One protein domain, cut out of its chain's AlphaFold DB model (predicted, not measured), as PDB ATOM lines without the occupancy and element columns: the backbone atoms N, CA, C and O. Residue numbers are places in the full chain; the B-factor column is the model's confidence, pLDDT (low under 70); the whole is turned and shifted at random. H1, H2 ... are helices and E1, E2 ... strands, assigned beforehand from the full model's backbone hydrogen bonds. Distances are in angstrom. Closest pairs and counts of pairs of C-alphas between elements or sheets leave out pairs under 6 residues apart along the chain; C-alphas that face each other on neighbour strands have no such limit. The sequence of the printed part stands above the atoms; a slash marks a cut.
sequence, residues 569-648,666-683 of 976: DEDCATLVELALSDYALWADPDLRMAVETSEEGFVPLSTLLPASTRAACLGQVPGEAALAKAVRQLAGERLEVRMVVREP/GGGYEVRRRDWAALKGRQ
ATOM      1  N   ASP A 569     305.201 109.540 219.914       84.12
ATOM      2  CA  ASP A 569     304.098 109.481 220.881       84.12
ATOM      3  C   ASP A 569     302.920 110.395 220.460       84.12
ATOM      4  O   ASP A 569     301.764 110.064 220.703       84.12
ATOM      5  N   GLU A 570     303.185 111.491 219.739       86.12
ATOM      6  CA  GLU A 570     302.167 112.371 219.134       86.12
ATOM      7  C   GLU A 570     301.255 111.646 218.131       86.12
ATOM      8  O   GLU A 570     300.036 111.833 218.138       86.12
ATOM      9  N   ASP A 571     301.833 110.806 217.269       85.50
ATOM     10  CA  ASP A 571     301.085 110.056 216.258       85.50
ATOM     11  C   ASP A 571     300.290 108.917 216.911       85.50
ATOM     12  O   ASP A 571     299.136 108.681 216.552       85.50
ATOM     13  N   CYS A 572     300.874 108.272 217.926       85.69
ATOM     14  CA  CYS A 572     300.210 107.279 218.771       85.69
ATOM     15  C   CYS A 572     298.974 107.852 219.485       85.69
ATOM     16  O   CYS A 572     297.921 107.219 219.472       85.69
ATOM     17  N   ALA A 573     299.087 109.042 220.086       87.56
ATOM     18  CA  ALA A 573     297.966 109.704 220.753       87.56
ATOM     19  C   ALA A 573     296.863 110.081 219.749       87.56
ATOM     20  O   ALA A 573     295.708 109.698 219.934       87.56
ATOM     21  N   THR A 574     297.237 110.734 218.641       87.94
ATOM     22  CA  THR A 574     296.301 111.146 217.577       87.94
ATOM     23  C   THR A 574     295.511 109.960 217.007       87.94
ATOM     24  O   THR A 574     294.323 110.087 216.725       87.94
ATOM     25  N   LEU A 575     296.139 108.786 216.857       86.88
ATOM     26  CA  LEU A 575     295.462 107.578 216.374       86.88
ATOM     27  C   LEU A 575     294.351 107.092 217.309       86.88
ATOM     28  O   LEU A 575     293.275 106.745 216.828       86.88
ATOM     29  N   VAL A 576     294.583 107.078 218.625       87.75
ATOM     30  CA  VAL A 576     293.564 106.635 219.595       87.75
ATOM     31  C   VAL A 576     292.441 107.671 219.726       87.75
ATOM     32  O   VAL A 576     291.284 107.300 219.897       87.75
ATOM     33  N   GLU A 577     292.746 108.962 219.575       87.50
ATOM     34  CA  GLU A 577     291.726 110.019 219.523       87.50
ATOM     35  C   GLU A 577     290.821 109.924 218.288       87.50
ATOM     36  O   GLU A 577     289.614 110.122 218.406       87.50
ATOM     37  N   LEU A 578     291.379 109.600 217.116       88.62
ATOM     38  CA  LEU A 578     290.594 109.378 215.897       88.62
ATOM     39  C   LEU A 578     289.773 108.083 215.973       88.62
ATOM     40  O   LEU A 578     288.639 108.064 215.507       88.62
ATOM     41  N   ALA A 579     290.310 107.032 216.601       87.69
ATOM     42  CA  ALA A 579     289.594 105.779 216.840       87.69
ATOM     43  C   ALA A 579     288.416 105.916 217.827       87.69
ATOM     44  O   ALA A 579     287.524 105.078 217.823       87.69
ATOM     45  N   LEU A 580     288.395 106.964 218.657       87.31
ATOM     46  CA  LEU A 580     287.311 107.275 219.599       87.31
ATOM     47  C   LEU A 580     286.551 108.565 219.234       87.31
ATOM     48  O   LEU A 580     285.899 109.169 220.087       87.31
ATOM     49  N   SER A 581     286.619 109.023 217.984       89.31
ATOM     50  CA  SER A 581     285.923 110.240 217.549       89.31
ATOM     51  C   SER A 581     284.392 110.070 217.516       89.31
ATOM     52  O   SER A 581     283.885 108.948 217.493       89.31
ATOM     53  N   ASP A 582     283.627 111.171 217.495       88.31
ATOM     54  CA  ASP A 582     282.162 111.126 217.309       88.31
ATOM     55  C   ASP A 582     281.799 110.478 215.958       88.31
ATOM     56  O   ASP A 582     280.767 109.821 215.855       88.31
ATOM     57  N   TYR A 583     282.657 110.617 214.938       87.19
ATOM     58  CA  TYR A 583     282.487 109.923 213.657       87.19
ATOM     59  C   TYR A 583     282.789 108.423 213.771       87.19
ATOM     60  O   TYR A 583     282.053 107.621 213.207       87.19
ATOM     61  N   ALA A 584     283.834 108.020 214.503       86.88
ATOM     62  CA  ALA A 584     284.158 106.605 214.702       86.88
ATOM     63  C   ALA A 584     283.039 105.878 215.468       86.88
ATOM     64  O   ALA A 584     282.584 104.828 215.028       86.88
ATOM     65  N   LEU A 585     282.512 106.494 216.532       85.44
ATOM     66  CA  LEU A 585     281.353 105.997 217.292       85.44
ATOM     67  C   LEU A 585     280.026 106.039 216.509       85.44
ATOM     68  O   LEU A 585     279.034 105.462 216.948       85.44
ATOM     69  N   TRP A 586     279.977 106.740 215.375       86.25
ATOM     70  CA  TRP A 586     278.834 106.736 214.461       86.25
ATOM     71  C   TRP A 586     278.988 105.699 213.335       86.25
ATOM     72  O   TRP A 586     278.001 105.086 212.934       86.25
ATOM     73  N   ALA A 587     280.210 105.498 212.836       84.81
ATOM     74  CA  ALA A 587     280.515 104.602 211.722       84.81
ATOM     75  C   ALA A 587     280.717 103.135 212.144       84.81
ATOM     76  O   ALA A 587     280.461 102.240 211.339       84.81
ATOM     77  N   ASP A 588     281.170 102.885 213.377       84.31
ATOM     78  CA  ASP A 588     281.394 101.550 213.939       84.31
ATOM     79  C   ASP A 588     280.350 101.253 215.042       84.31
ATOM     80  O   ASP A 588     280.458 101.774 216.163       84.31
ATOM     81  N   PRO A 589     279.308 100.448 214.746       81.81
ATOM     82  CA  PRO A 589     278.254 100.138 215.708       81.81
ATOM     83  C   PRO A 589     278.721  99.181 216.813       81.81
ATOM     84  O   PRO A 589     278.189  99.255 217.920       81.81
ATOM     85  N   ASP A 590     279.721  98.331 216.559       81.44
ATOM     86  CA  ASP A 590     280.252  97.391 217.553       81.44
ATOM     87  C   ASP A 590     281.093  98.138 218.593       81.44
ATOM     88  O   ASP A 590     280.942  97.926 219.800       81.44
ATOM     89  N   LEU A 591     281.918  99.090 218.144       82.88
ATOM     90  CA  LEU A 591     282.632 100.018 219.018       82.88
ATOM     91  C   LEU A 591     281.660 100.868 219.846       82.88
ATOM     92  O   LEU A 591     281.854 101.026 221.055       82.88
ATOM     93  N   ARG A 592     280.604 101.403 219.219       84.00
ATOM     94  CA  ARG A 592     279.572 102.169 219.928       84.00
ATOM     95  C   ARG A 592     278.888 101.321 220.999       84.00
ATOM     96  O   ARG A 592     278.804 101.749 222.150       84.00
ATOM     97  N   MET A 593     278.456 100.112 220.642       82.12
ATOM     98  CA  MET A 593     277.851  99.157 221.567       82.12
ATOM     99  C   MET A 593     278.811  98.806 222.711       82.12
ATOM    100  O   MET A 593     278.376  98.750 223.861       82.12
ATOM    101  N   ALA A 594     280.113  98.652 222.454       82.44
ATOM    102  CA  ALA A 594     281.117  98.422 223.496       82.44
ATOM    103  C   ALA A 594     281.257  99.608 224.478       82.44
ATOM    104  O   ALA A 594     281.438  99.385 225.674       82.44
ATOM    105  N   VAL A 595     281.126 100.859 224.017       84.06
ATOM    106  CA  VAL A 595     281.102 102.048 224.898       84.06
ATOM    107  C   VAL A 595     279.785 102.149 225.683       84.06
ATOM    108  O   VAL A 595     279.798 102.494 226.866       84.06
ATOM    109  N   GLU A 596     278.645 101.855 225.054       82.62
ATOM    110  CA  GLU A 596     277.322 101.979 225.687       82.62
ATOM    111  C   GLU A 596     277.049 100.869 226.719       82.62
ATOM    112  O   GLU A 596     276.563 101.170 227.816       82.62
ATOM    113  N   THR A 597     277.420  99.619 226.414       80.75
ATOM    114  CA  THR A 597     277.262  98.446 227.305       80.75
ATOM    115  C   THR A 597     278.283  98.394 228.440       80.75
ATOM    116  O   THR A 597     277.989  97.840 229.497       80.75
ATOM    117  N   SER A 598     279.462  99.002 228.271       81.44
ATOM    118  CA  SER A 598     280.432  99.164 229.355       81.44
ATOM    119  C   SER A 598     279.841 100.069 230.439       81.44
ATOM    120  O   SER A 598     279.512 101.230 230.171       81.44
ATOM    121  N   GLU A 599     279.694  99.550 231.664       73.44
ATOM    122  CA  GLU A 599     279.090 100.253 232.812       73.44
ATOM    123  C   GLU A 599     279.685 101.659 232.975       73.44
ATOM    124  O   GLU A 599     278.967 102.658 233.019       73.44
ATOM    125  N   GLU A 600     281.016 101.722 232.931       80.88
ATOM    126  CA  GLU A 600     281.817 102.934 233.062       80.88
ATOM    127  C   GLU A 600     282.266 103.551 231.724       80.88
ATOM    128  O   GLU A 600     282.955 104.567 231.748       80.88
ATOM    129  N   GLY A 601     281.955 102.958 230.564       81.25
ATOM    130  CA  GLY A 601     282.379 103.471 229.249       81.25
ATOM    131  C   GLY A 601     283.861 103.249 228.886       81.25
ATOM    132  O   GLY A 601     284.396 103.965 228.038       81.25
ATOM    133  N   PHE A 602     284.543 102.292 229.524       88.50
ATOM    134  CA  PHE A 602     285.900 101.851 229.153       88.50
ATOM    135  C   PHE A 602     285.872 100.748 228.084       88.50
ATOM    136  O   PHE A 602     285.062  99.824 228.178       88.50
ATOM    137  N   VAL A 603     286.798 100.814 227.119       88.00
ATOM    138  CA  VAL A 603     286.967  99.850 226.015       88.00
ATOM    139  C   VAL A 603     288.447  99.421 225.888       88.00
ATOM    140  O   VAL A 603     289.332 100.271 226.024       88.00
ATOM    141  N   PRO A 604     288.772  98.135 225.629       87.25
ATOM    142  CA  PRO A 604     290.158  97.669 225.481       87.25
ATOM    143  C   PRO A 604     290.919  98.295 224.301       87.25
ATOM    144  O   PRO A 604     290.433  98.324 223.174       87.25
ATOM    145  N   LEU A 605     292.175  98.706 224.510       84.38
ATOM    146  CA  LEU A 605     293.032  99.243 223.432       84.38
ATOM    147  C   LEU A 605     293.286  98.242 222.292       84.38
ATOM    148  O   LEU A 605     293.595  98.645 221.171       84.38
ATOM    149  N   SER A 606     293.143  96.947 222.576       76.62
ATOM    150  CA  SER A 606     293.249  95.854 221.611       76.62
ATOM    151  C   SER A 606     292.137  95.859 220.552       76.62
ATOM    152  O   SER A 606     292.392  95.392 219.436       76.62
ATOM    153  N   THR A 607     290.946  96.394 220.870       76.88
ATOM    154  CA  THR A 607     289.795  96.487 219.953       76.88
ATOM    155  C   THR A 607     289.771  97.811 219.190       76.88
ATOM    156  O   THR A 607     289.564  97.791 217.980       76.88
ATOM    157  N   LEU A 608     290.084  98.936 219.854       74.44
ATOM    158  CA  LEU A 608     290.056 100.297 219.277       74.44
ATOM    159  C   LEU A 608     290.886 100.469 217.999       74.44
ATOM    160  O   LEU A 608     290.617 101.346 217.184       74.44
ATOM    161  N   LEU A 609     291.928  99.659 217.827       68.50
ATOM    162  CA  LEU A 609     292.743  99.646 216.621       68.50
ATOM    163  C   LEU A 609     292.697  98.238 216.022       68.50
ATOM    164  O   LEU A 609     293.503  97.400 216.419       68.50
ATOM    165  N   PRO A 610     291.815  97.928 215.059       60.12
ATOM    166  CA  PRO A 610     291.850  96.661 214.329       60.12
ATOM    167  C   PRO A 610     293.192  96.423 213.614       60.12
ATOM    168  O   PRO A 610     293.977  97.348 213.386       60.12
ATOM    169  N   ALA A 611     293.492  95.169 213.259       49.22
ATOM    170  CA  ALA A 611     294.751  94.819 212.587       49.22
ATOM    171  C   ALA A 611     294.908  95.510 211.213       49.22
ATOM    172  O   ALA A 611     296.023  95.857 210.828       49.22
ATOM    173  N   SER A 612     293.793  95.772 210.524       46.62
ATOM    174  CA  SER A 612     293.713  96.552 209.284       46.62
ATOM    175  C   SER A 612     294.159  98.004 209.489       46.62
ATOM    176  O   SER A 612     295.147  98.425 208.893       46.62
ATOM    177  N   THR A 613     293.511  98.747 210.392       52.78
ATOM    178  CA  THR A 613     293.851 100.148 210.712       52.78
ATOM    179  C   THR A 613     295.298 100.280 211.192       52.78
ATOM    180  O   THR A 613     296.008 101.210 210.802       52.78
ATOM    181  N   ARG A 614     295.768  99.303 211.983       51.97
ATOM    182  CA  ARG A 614     297.172  99.170 212.401       51.97
ATOM    183  C   ARG A 614     298.126  99.055 211.204       51.97
ATOM    184  O   ARG A 614     299.083  99.822 211.140       51.97
ATOM    185  N   ALA A 615     297.875  98.128 210.280       46.84
ATOM    186  CA  ALA A 615     298.763  97.843 209.150       46.84
ATOM    187  C   ALA A 615     298.731  98.925 208.054       46.84
ATOM    188  O   ALA A 615     299.781  99.280 207.522       46.84
ATOM    189  N   ALA A 616     297.554  99.480 207.747       49.41
ATOM    190  CA  ALA A 616     297.392 100.531 206.739       49.41
ATOM    191  C   ALA A 616     298.091 101.841 207.143       49.41
ATOM    192  O   ALA A 616     298.642 102.547 206.298       49.41
ATOM    193  N   CYS A 617     298.108 102.160 208.442       51.06
ATOM    194  CA  CYS A 617     298.775 103.359 208.944       51.06
ATOM    195  C   CYS A 617     300.272 103.143 209.222       51.06
ATOM    196  O   CYS A 617     301.066 104.061 209.003       51.06
ATOM    197  N   LEU A 618     300.658 101.983 209.778       54.50
ATOM    198  CA  LEU A 618     301.941 101.803 210.464       54.50
ATOM    199  C   LEU A 618     302.709 100.567 209.973       54.50
ATOM    200  O   LEU A 618     302.314  99.431 210.219       54.50
ATOM    201  N   GLY A 619     303.901 100.776 209.403       55.84
ATOM    202  CA  GLY A 619     304.800  99.676 209.016       55.84
ATOM    203  C   GLY A 619     305.331  98.830 210.188       55.84
ATOM    204  O   GLY A 619     305.834  97.733 209.962       55.84
ATOM    205  N   GLN A 620     305.221  99.326 211.426       59.94
ATOM    206  CA  GLN A 620     305.327  98.555 212.670       59.94
ATOM    207  C   GLN A 620     304.389  99.158 213.722       59.94
ATOM    208  O   GLN A 620     304.339 100.377 213.889       59.94
ATOM    209  N   VAL A 621     303.672  98.305 214.454       58.50
ATOM    210  CA  VAL A 621     302.692  98.724 215.466       58.50
ATOM    211  C   VAL A 621     303.372  98.900 216.833       58.50
ATOM    212  O   VAL A 621     304.016  97.958 217.303       58.50
ATOM    213  N   PRO A 622     303.230 100.052 217.515       72.44
ATOM    214  CA  PRO A 622     303.665 100.204 218.901       72.44
ATOM    215  C   PRO A 622     302.768  99.381 219.842       72.44
ATOM    216  O   PRO A 622     301.549  99.354 219.691       72.44
ATOM    217  N   GLY A 623     303.363  98.707 220.830       77.69
ATOM    218  CA  GLY A 623     302.610  97.900 221.799       77.69
ATOM    219  C   GLY A 623     301.689  98.738 222.695       77.69
ATOM    220  O   GLY A 623     301.942  99.922 222.918       77.69
ATOM    221  N   GLU A 624     300.653  98.114 223.262       82.38
ATOM    222  CA  GLU A 624     299.601  98.800 224.037       82.38
ATOM    223  C   GLU A 624     300.136  99.690 225.168       82.38
ATOM    224  O   GLU A 624     299.619 100.781 225.377       82.38
ATOM    225  N   ALA A 625     301.218  99.292 225.846       83.50
ATOM    226  CA  ALA A 625     301.856 100.110 226.882       83.50
ATOM    227  C   ALA A 625     302.410 101.450 226.351       83.50
ATOM    228  O   ALA A 625     302.389 102.453 227.064       83.50
ATOM    229  N   ALA A 626     302.882 101.488 225.099       84.94
ATOM    230  CA  ALA A 626     303.354 102.710 224.449       84.94
ATOM    231  C   ALA A 626     302.181 103.595 223.997       84.94
ATOM    232  O   ALA A 626     302.223 104.804 224.216       84.94
ATOM    233  N   LEU A 627     301.102 103.001 223.469       85.50
ATOM    234  CA  LEU A 627     299.849 103.717 223.190       85.50
ATOM    235  C   LEU A 627     299.268 104.325 224.479       85.50
ATOM    236  O   LEU A 627     298.987 105.519 224.536       85.50
ATOM    237  N   ALA A 628     299.186 103.538 225.553       86.69
ATOM    238  CA  ALA A 628     298.707 103.976 226.860       86.69
ATOM    239  C   ALA A 628     299.586 105.076 227.485       86.69
ATOM    240  O   ALA A 628     299.061 105.975 228.142       86.69
ATOM    241  N   LYS A 629     300.913 105.044 227.280       89.56
ATOM    242  CA  LYS A 629     301.818 106.143 227.659       89.56
ATOM    243  C   LYS A 629     301.518 107.409 226.851       89.56
ATOM    244  O   LYS A 629     301.335 108.466 227.446       89.56
ATOM    245  N   ALA A 630     301.465 107.296 225.525       87.88
ATOM    246  CA  ALA A 630     301.231 108.417 224.619       87.88
ATOM    247  C   ALA A 630     299.905 109.135 224.917       87.88
ATOM    248  O   ALA A 630     299.888 110.351 225.102       87.88
ATOM    249  N   VAL A 631     298.815 108.375 225.063       88.12
ATOM    250  CA  VAL A 631     297.486 108.914 225.386       88.12
ATOM    251  C   VAL A 631     297.488 109.611 226.752       88.12
ATOM    252  O   VAL A 631     297.021 110.742 226.845       88.12
ATOM    253  N   ARG A 632     298.090 109.022 227.797       89.69
ATOM    254  CA  ARG A 632     298.220 109.689 229.112       89.69
ATOM    255  C   ARG A 632     299.048 110.976 229.062       89.69
ATOM    256  O   ARG A 632     298.781 111.883 229.841       89.69
ATOM    257  N   GLN A 633     300.056 111.044 228.191       89.25
ATOM    258  CA  GLN A 633     300.984 112.175 228.115       89.25
ATOM    259  C   GLN A 633     300.473 113.333 227.239       89.25
ATOM    260  O   GLN A 633     300.849 114.473 227.498       89.25
ATOM    261  N   LEU A 634     299.661 113.056 226.210       86.50
ATOM    262  CA  LEU A 634     299.290 114.039 225.176       86.50
ATOM    263  C   LEU A 634     297.777 114.182 224.932       86.50
ATOM    264  O   LEU A 634     297.353 115.214 224.428       86.50
ATOM    265  N   ALA A 635     296.968 113.183 225.301       85.06
ATOM    266  CA  ALA A 635     295.512 113.164 225.104       85.06
ATOM    267  C   ALA A 635     294.719 113.148 226.431       85.06
ATOM    268  O   ALA A 635     293.492 113.040 226.427       85.06
ATOM    269  N   GLY A 636     295.408 113.261 227.576       83.81
ATOM    270  CA  GLY A 636     294.861 113.049 228.924       83.81
ATOM    271  C   GLY A 636     293.720 113.987 229.350       83.81
ATOM    272  O   GLY A 636     293.038 113.710 230.340       83.81
ATOM    273  N   GLU A 637     293.489 115.075 228.613       85.38
ATOM    274  CA  GLU A 637     292.366 116.007 228.803       85.38
ATOM    275  C   GLU A 637     291.044 115.492 228.213       85.38
ATOM    276  O   GLU A 637     289.978 115.897 228.666       85.38
ATOM    277  N   ARG A 638     291.092 114.585 227.226       83.75
ATOM    278  CA  ARG A 638     289.902 114.026 226.550       83.75
ATOM    279  C   ARG A 638     289.784 112.514 226.691       83.75
ATOM    280  O   ARG A 638     288.672 111.994 226.733       83.75
ATOM    281  N   LEU A 639     290.912 111.818 226.811       89.94
ATOM    282  CA  LEU A 639     290.983 110.376 227.003       89.94
ATOM    283  C   LEU A 639     291.544 110.024 228.384       89.94
ATOM    284  O   LEU A 639     292.447 110.670 228.911       89.94
ATOM    285  N   GLU A 640     291.017 108.951 228.955       91.38
ATOM    286  CA  GLU A 640     291.415 108.378 230.234       91.38
ATOM    287  C   GLU A 640     291.868 106.933 230.012       91.38
ATOM    288  O   GLU A 640     291.244 106.205 229.246       91.38
ATOM    289  N   VAL A 641     292.963 106.509 230.655       92.00
ATOM    290  CA  VAL A 641     293.589 105.203 230.384       92.00
ATOM    291  C   VAL A 641     293.861 104.442 231.671       92.00
ATOM    292  O   VAL A 641     294.782 104.793 232.423       92.00
ATOM    293  N   ARG A 642     293.140 103.341 231.884       90.44
ATOM    294  CA  ARG A 642     293.376 102.419 233.000       90.44
ATOM    295  C   ARG A 642     294.184 101.197 232.568       90.44
ATOM    296  O   ARG A 642     294.395 100.944 231.383       90.44
ATOM    297  N   MET A 643     294.702 100.472 233.551       87.62
ATOM    298  CA  MET A 643     295.392  99.199 233.364       87.62
ATOM    299  C   MET A 643     294.626  98.153 234.162       87.62
ATOM    300  O   MET A 643     294.534  98.268 235.383       87.62
ATOM    301  N   VAL A 644     294.057  97.166 233.480       85.06
ATOM    302  CA  VAL A 644     293.261  96.113 234.112       85.06
ATOM    303  C   VAL A 644     294.169  94.920 234.357       85.06
ATOM    304  O   VAL A 644     294.557  94.214 233.428       85.06
ATOM    305  N   VAL A 645     294.527  94.701 235.621       77.69
ATOM    306  CA  VAL A 645     295.288  93.524 236.050       77.69
ATOM    307  C   VAL A 645     294.294  92.406 236.356       77.69
ATOM    308  O   VAL A 645     293.494  92.524 237.278       77.69
ATOM    309  N   ARG A 646     294.341  91.323 235.577       70.75
ATOM    310  CA  ARG A 646     293.603  90.077 235.840       70.75
ATOM    311  C   ARG A 646     294.584  89.008 236.309       70.75
ATOM    312  O   ARG A 646     295.739  89.017 235.877       70.75
ATOM    313  N   GLU A 647     294.139  88.100 237.176       52.62
ATOM    314  CA  GLU A 647     294.980  86.984 237.619       52.62
ATOM    315  C   GLU A 647     295.465  86.152 236.417       52.62
ATOM    316  O   GLU A 647     294.676  85.853 235.514       52.62
ATOM    317  N   PRO A 648     296.748  85.747 236.375       52.66
ATOM    318  CA  PRO A 648     297.242  84.891 235.310       52.66
ATOM    319  C   PRO A 648     296.622  83.496 235.439       52.66
ATOM    320  O   PRO A 648     296.907  82.764 236.391       52.66
ATOM    321  N   GLY A 666     294.297  87.769 229.850       52.34
ATOM    322  CA  GLY A 666     295.453  88.363 230.520       52.34
ATOM    323  C   GLY A 666     295.218  89.861 230.712       52.34
ATOM    324  O   GLY A 666     294.398  90.446 230.005       52.34
ATOM    325  N   GLY A 667     295.900  90.472 231.683       63.69
ATOM    326  CA  GLY A 667     295.765  91.908 231.944       63.69
ATOM    327  C   GLY A 667     296.253  92.784 230.782       63.69
ATOM    328  O   GLY A 667     297.187  92.410 230.072       63.69
ATOM    329  N   GLY A 668     295.634  93.953 230.609       83.19
ATOM    330  CA  GLY A 668     295.860  94.855 229.472       83.19
ATOM    331  C   GLY A 668     295.472  96.306 229.771       83.19
ATOM    332  O   GLY A 668     295.265  96.678 230.931       83.19
ATOM    333  N   TYR A 669     295.382  97.139 228.732       88.44
ATOM    334  CA  TYR A 669     295.000  98.551 228.864       88.44
ATOM    335  C   TYR A 669     293.614  98.830 228.280       88.44
ATOM    336  O   TYR A 669     293.284  98.382 227.183       88.44
ATOM    337  N   GLU A 670     292.830  99.636 228.991       90.19
ATOM    338  CA  GLU A 670     291.510 100.102 228.555       90.19
ATOM    339  C   GLU A 670     291.490 101.632 228.519       90.19
ATOM    340  O   GLU A 670     292.088 102.293 229.377       90.19
ATOM    341  N   VAL A 671     290.804 102.189 227.523       90.75
ATOM    342  CA  VAL A 671     290.673 103.630 227.292       90.75
ATOM    343  C   VAL A 671     289.200 104.025 227.315       90.75
ATOM    344  O   VAL A 671     288.331 103.273 226.877       90.75
ATOM    345  N   ARG A 672     288.934 105.219 227.835       90.44
ATOM    346  CA  ARG A 672     287.619 105.854 227.918       90.44
ATOM    347  C   ARG A 672     287.712 107.300 227.440       90.44
ATOM    348  O   ARG A 672     288.730 107.958 227.645       90.44
ATOM    349  N   ARG A 673     286.634 107.818 226.855       89.44
ATOM    350  CA  ARG A 673     286.433 109.261 226.659       89.44
ATOM    351  C   ARG A 673     285.946 109.918 227.943       89.44
ATOM    352  O   ARG A 673     285.001 109.419 228.544       89.44
ATOM    353  N   ARG A 674     286.509 111.055 228.351       89.38
ATOM    354  CA  ARG A 674     286.052 111.755 229.570       89.38
ATOM    355  C   ARG A 674     284.596 112.217 229.488       89.38
ATOM    356  O   ARG A 674     283.921 112.242 230.510       89.38
ATOM    357  N   ASP A 675     284.104 112.518 228.290       85.62
ATOM    358  CA  ASP A 675     282.728 112.937 228.023       85.62
ATOM    359  C   ASP A 675     281.740 111.772 227.795       85.62
ATOM    360  O   ASP A 675     280.596 112.018 227.426       85.62
ATOM    361  N   TRP A 676     282.128 110.512 228.056       83.38
ATOM    362  CA  TRP A 676     281.290 109.317 227.830       83.38
ATOM    363  C   TRP A 676     279.867 109.409 228.412       83.38
ATOM    364  O   TRP A 676     278.914 108.948 227.785       83.38
ATOM    365  N   ALA A 677     279.707 110.042 229.577       80.25
ATOM    366  CA  ALA A 677     278.410 110.227 230.226       80.25
ATOM    367  C   ALA A 677     277.457 111.129 229.414       80.25
ATOM    368  O   ALA A 677     276.247 110.951 229.487       80.25
ATOM    369  N   ALA A 678     277.992 112.050 228.603       79.56
ATOM    370  CA  ALA A 678     277.234 112.889 227.672       79.56
ATOM    371  C   ALA A 678     277.063 112.249 226.276       79.56
ATOM    372  O   ALA A 678     276.400 112.824 225.411       79.56
ATOM    373  N   LEU A 679     277.657 111.071 226.041       74.00
ATOM    374  CA  LEU A 679     277.460 110.277 224.824       74.00
ATOM    375  C   LEU A 679     276.339 109.244 224.990       74.00
ATOM    376  O   LEU A 679     275.603 109.006 224.033       74.00
ATOM    377  N   LYS A 680     276.161 108.659 226.187       70.06
ATOM    378  CA  LYS A 680     275.051 107.723 226.443       70.06
ATOM    379  C   LYS A 680     273.705 108.426 226.201       70.06
ATOM    380  O   LYS A 680     273.398 109.438 226.822       70.06
ATOM    381  N   GLY A 681     272.920 107.898 225.260       65.12
ATOM    382  CA  GLY A 681     271.626 108.459 224.845       65.12
ATOM    383  C   GLY A 681     271.689 109.633 223.853       65.12
ATOM    384  O   GLY A 681     270.640 110.075 223.382       65.12
ATOM    385  N   ARG A 682     272.876 110.132 223.478       71.75
ATOM    386  CA  ARG A 682     273.009 111.219 222.492       71.75
ATOM    387  C   ARG A 682     272.732 110.690 221.082       71.75
ATOM    388  O   ARG A 682     273.448 109.822 220.585       71.75
ATOM    389  N   GLN A 683     271.738 111.251 220.394       71.44
ATOM    390  CA  GLN A 683     271.622 111.064 218.947       71.44
ATOM    391  C   GLN A 683     272.776 111.810 218.260       71.44
ATOM    392  O   GLN A 683     272.925 113.023 218.414       71.44
TER     393      GLN A 683
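This is residues 569 to 648 and 666 to 683 of the 976 residues of the protein "DUF1768-domain-containing protein" of Gloeophyllum trabeum (strain ATCC 11539 / FP-39264 / Madison 617) (UniProt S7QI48). A two-stranded antiparallel ribbon, E1 and E2, has helix H6 packed on it, and H1 crosses H6 nearly at a right angle. The short H4 sits in the middle of the domain near E2, while H2 and H3 make a corner away from H6, and H5 lies off by itself, touching no helix. The printed part has 98 residues, with six named helices and then two named strands in the order H1 H2 H3 H4 H5 H6 E1 E2; the class is mixed, helices and strands. The whole is compact and rounded, with a radius of gyration of the C-alphas of 13.0 A and spans of 37 by 33 by 24 A.

H1 is residues 569 to 579, 15.5 A long, beginning at C-alpha 569 (304.098, 109.481, 220.881). H2 is residues 584 to 587, 5.1 A, and H3 is residues 589 to 597, 11.8 A. H4 is residues 605 to 608, 5.2 A, and H5 is residues 611 to 617, 10.1 A. H6, residues 624 to 634, is 15.3 A long and begins at C-alpha 624 (299.601, 98.800, 224.037). E1 is residues 639 to 644, 16.1 A, and E2 is residues 668 to 673, 17.4 A, ending at C-alpha 673 (286.433, 109.261, 226.659).

H1 and H6 touch, about perpendicular at 84 degrees; their closest C-alphas, of Ala 573 and Val 631, are 4.7 A apart. H6 comes nearest to E1 at the C-alphas of Ala 628 and Val 641, 6.3 A apart. E1 and E2 are antiparallel at 153 degrees, with N 640 and O 672 at 2.8 A and N 642 and O 670 at 2.9 A, within hydrogen-bond range. Residues 603 to 604 form a short antiparallel pairing with residues 670 to 671 of E2. The closest C-alphas of H4 and E2, of Leu 605 and Glu 670, are 5.4 A apart. H3 and H4 are close but not clearly touching, the C-alphas of Leu 591 and Leu 608 being 7.4 A apart. H2 and H3 only just touch, and only at the corner by their link, with 3 pairs of C-alphas within 8 A; the closest are those of Leu 585 and Arg 592, 5.0 A apart. H5 is apart from each of the other named elements. In H1, H3, H5 and H6 every O i to N i+4 pair is within hydrogen-bond range; H2 and H4 are too short for such a pair, and their single O i to N i+3 pair is within range in H2 but not in H4.

The C-alphas of Pro 648 and Gln 683, the two farthest apart, are 40.1 A from each other. Residues 649 to 665 are not printed, and C-alphas 648 and 666 are 6.2 A apart across this cut. Of the links that are printed whole, none is long. The mean pLDDT of the printed part is 78.8; it is under 70 at residues 609 to 621, 647 to 648, 666 to 667 and 681.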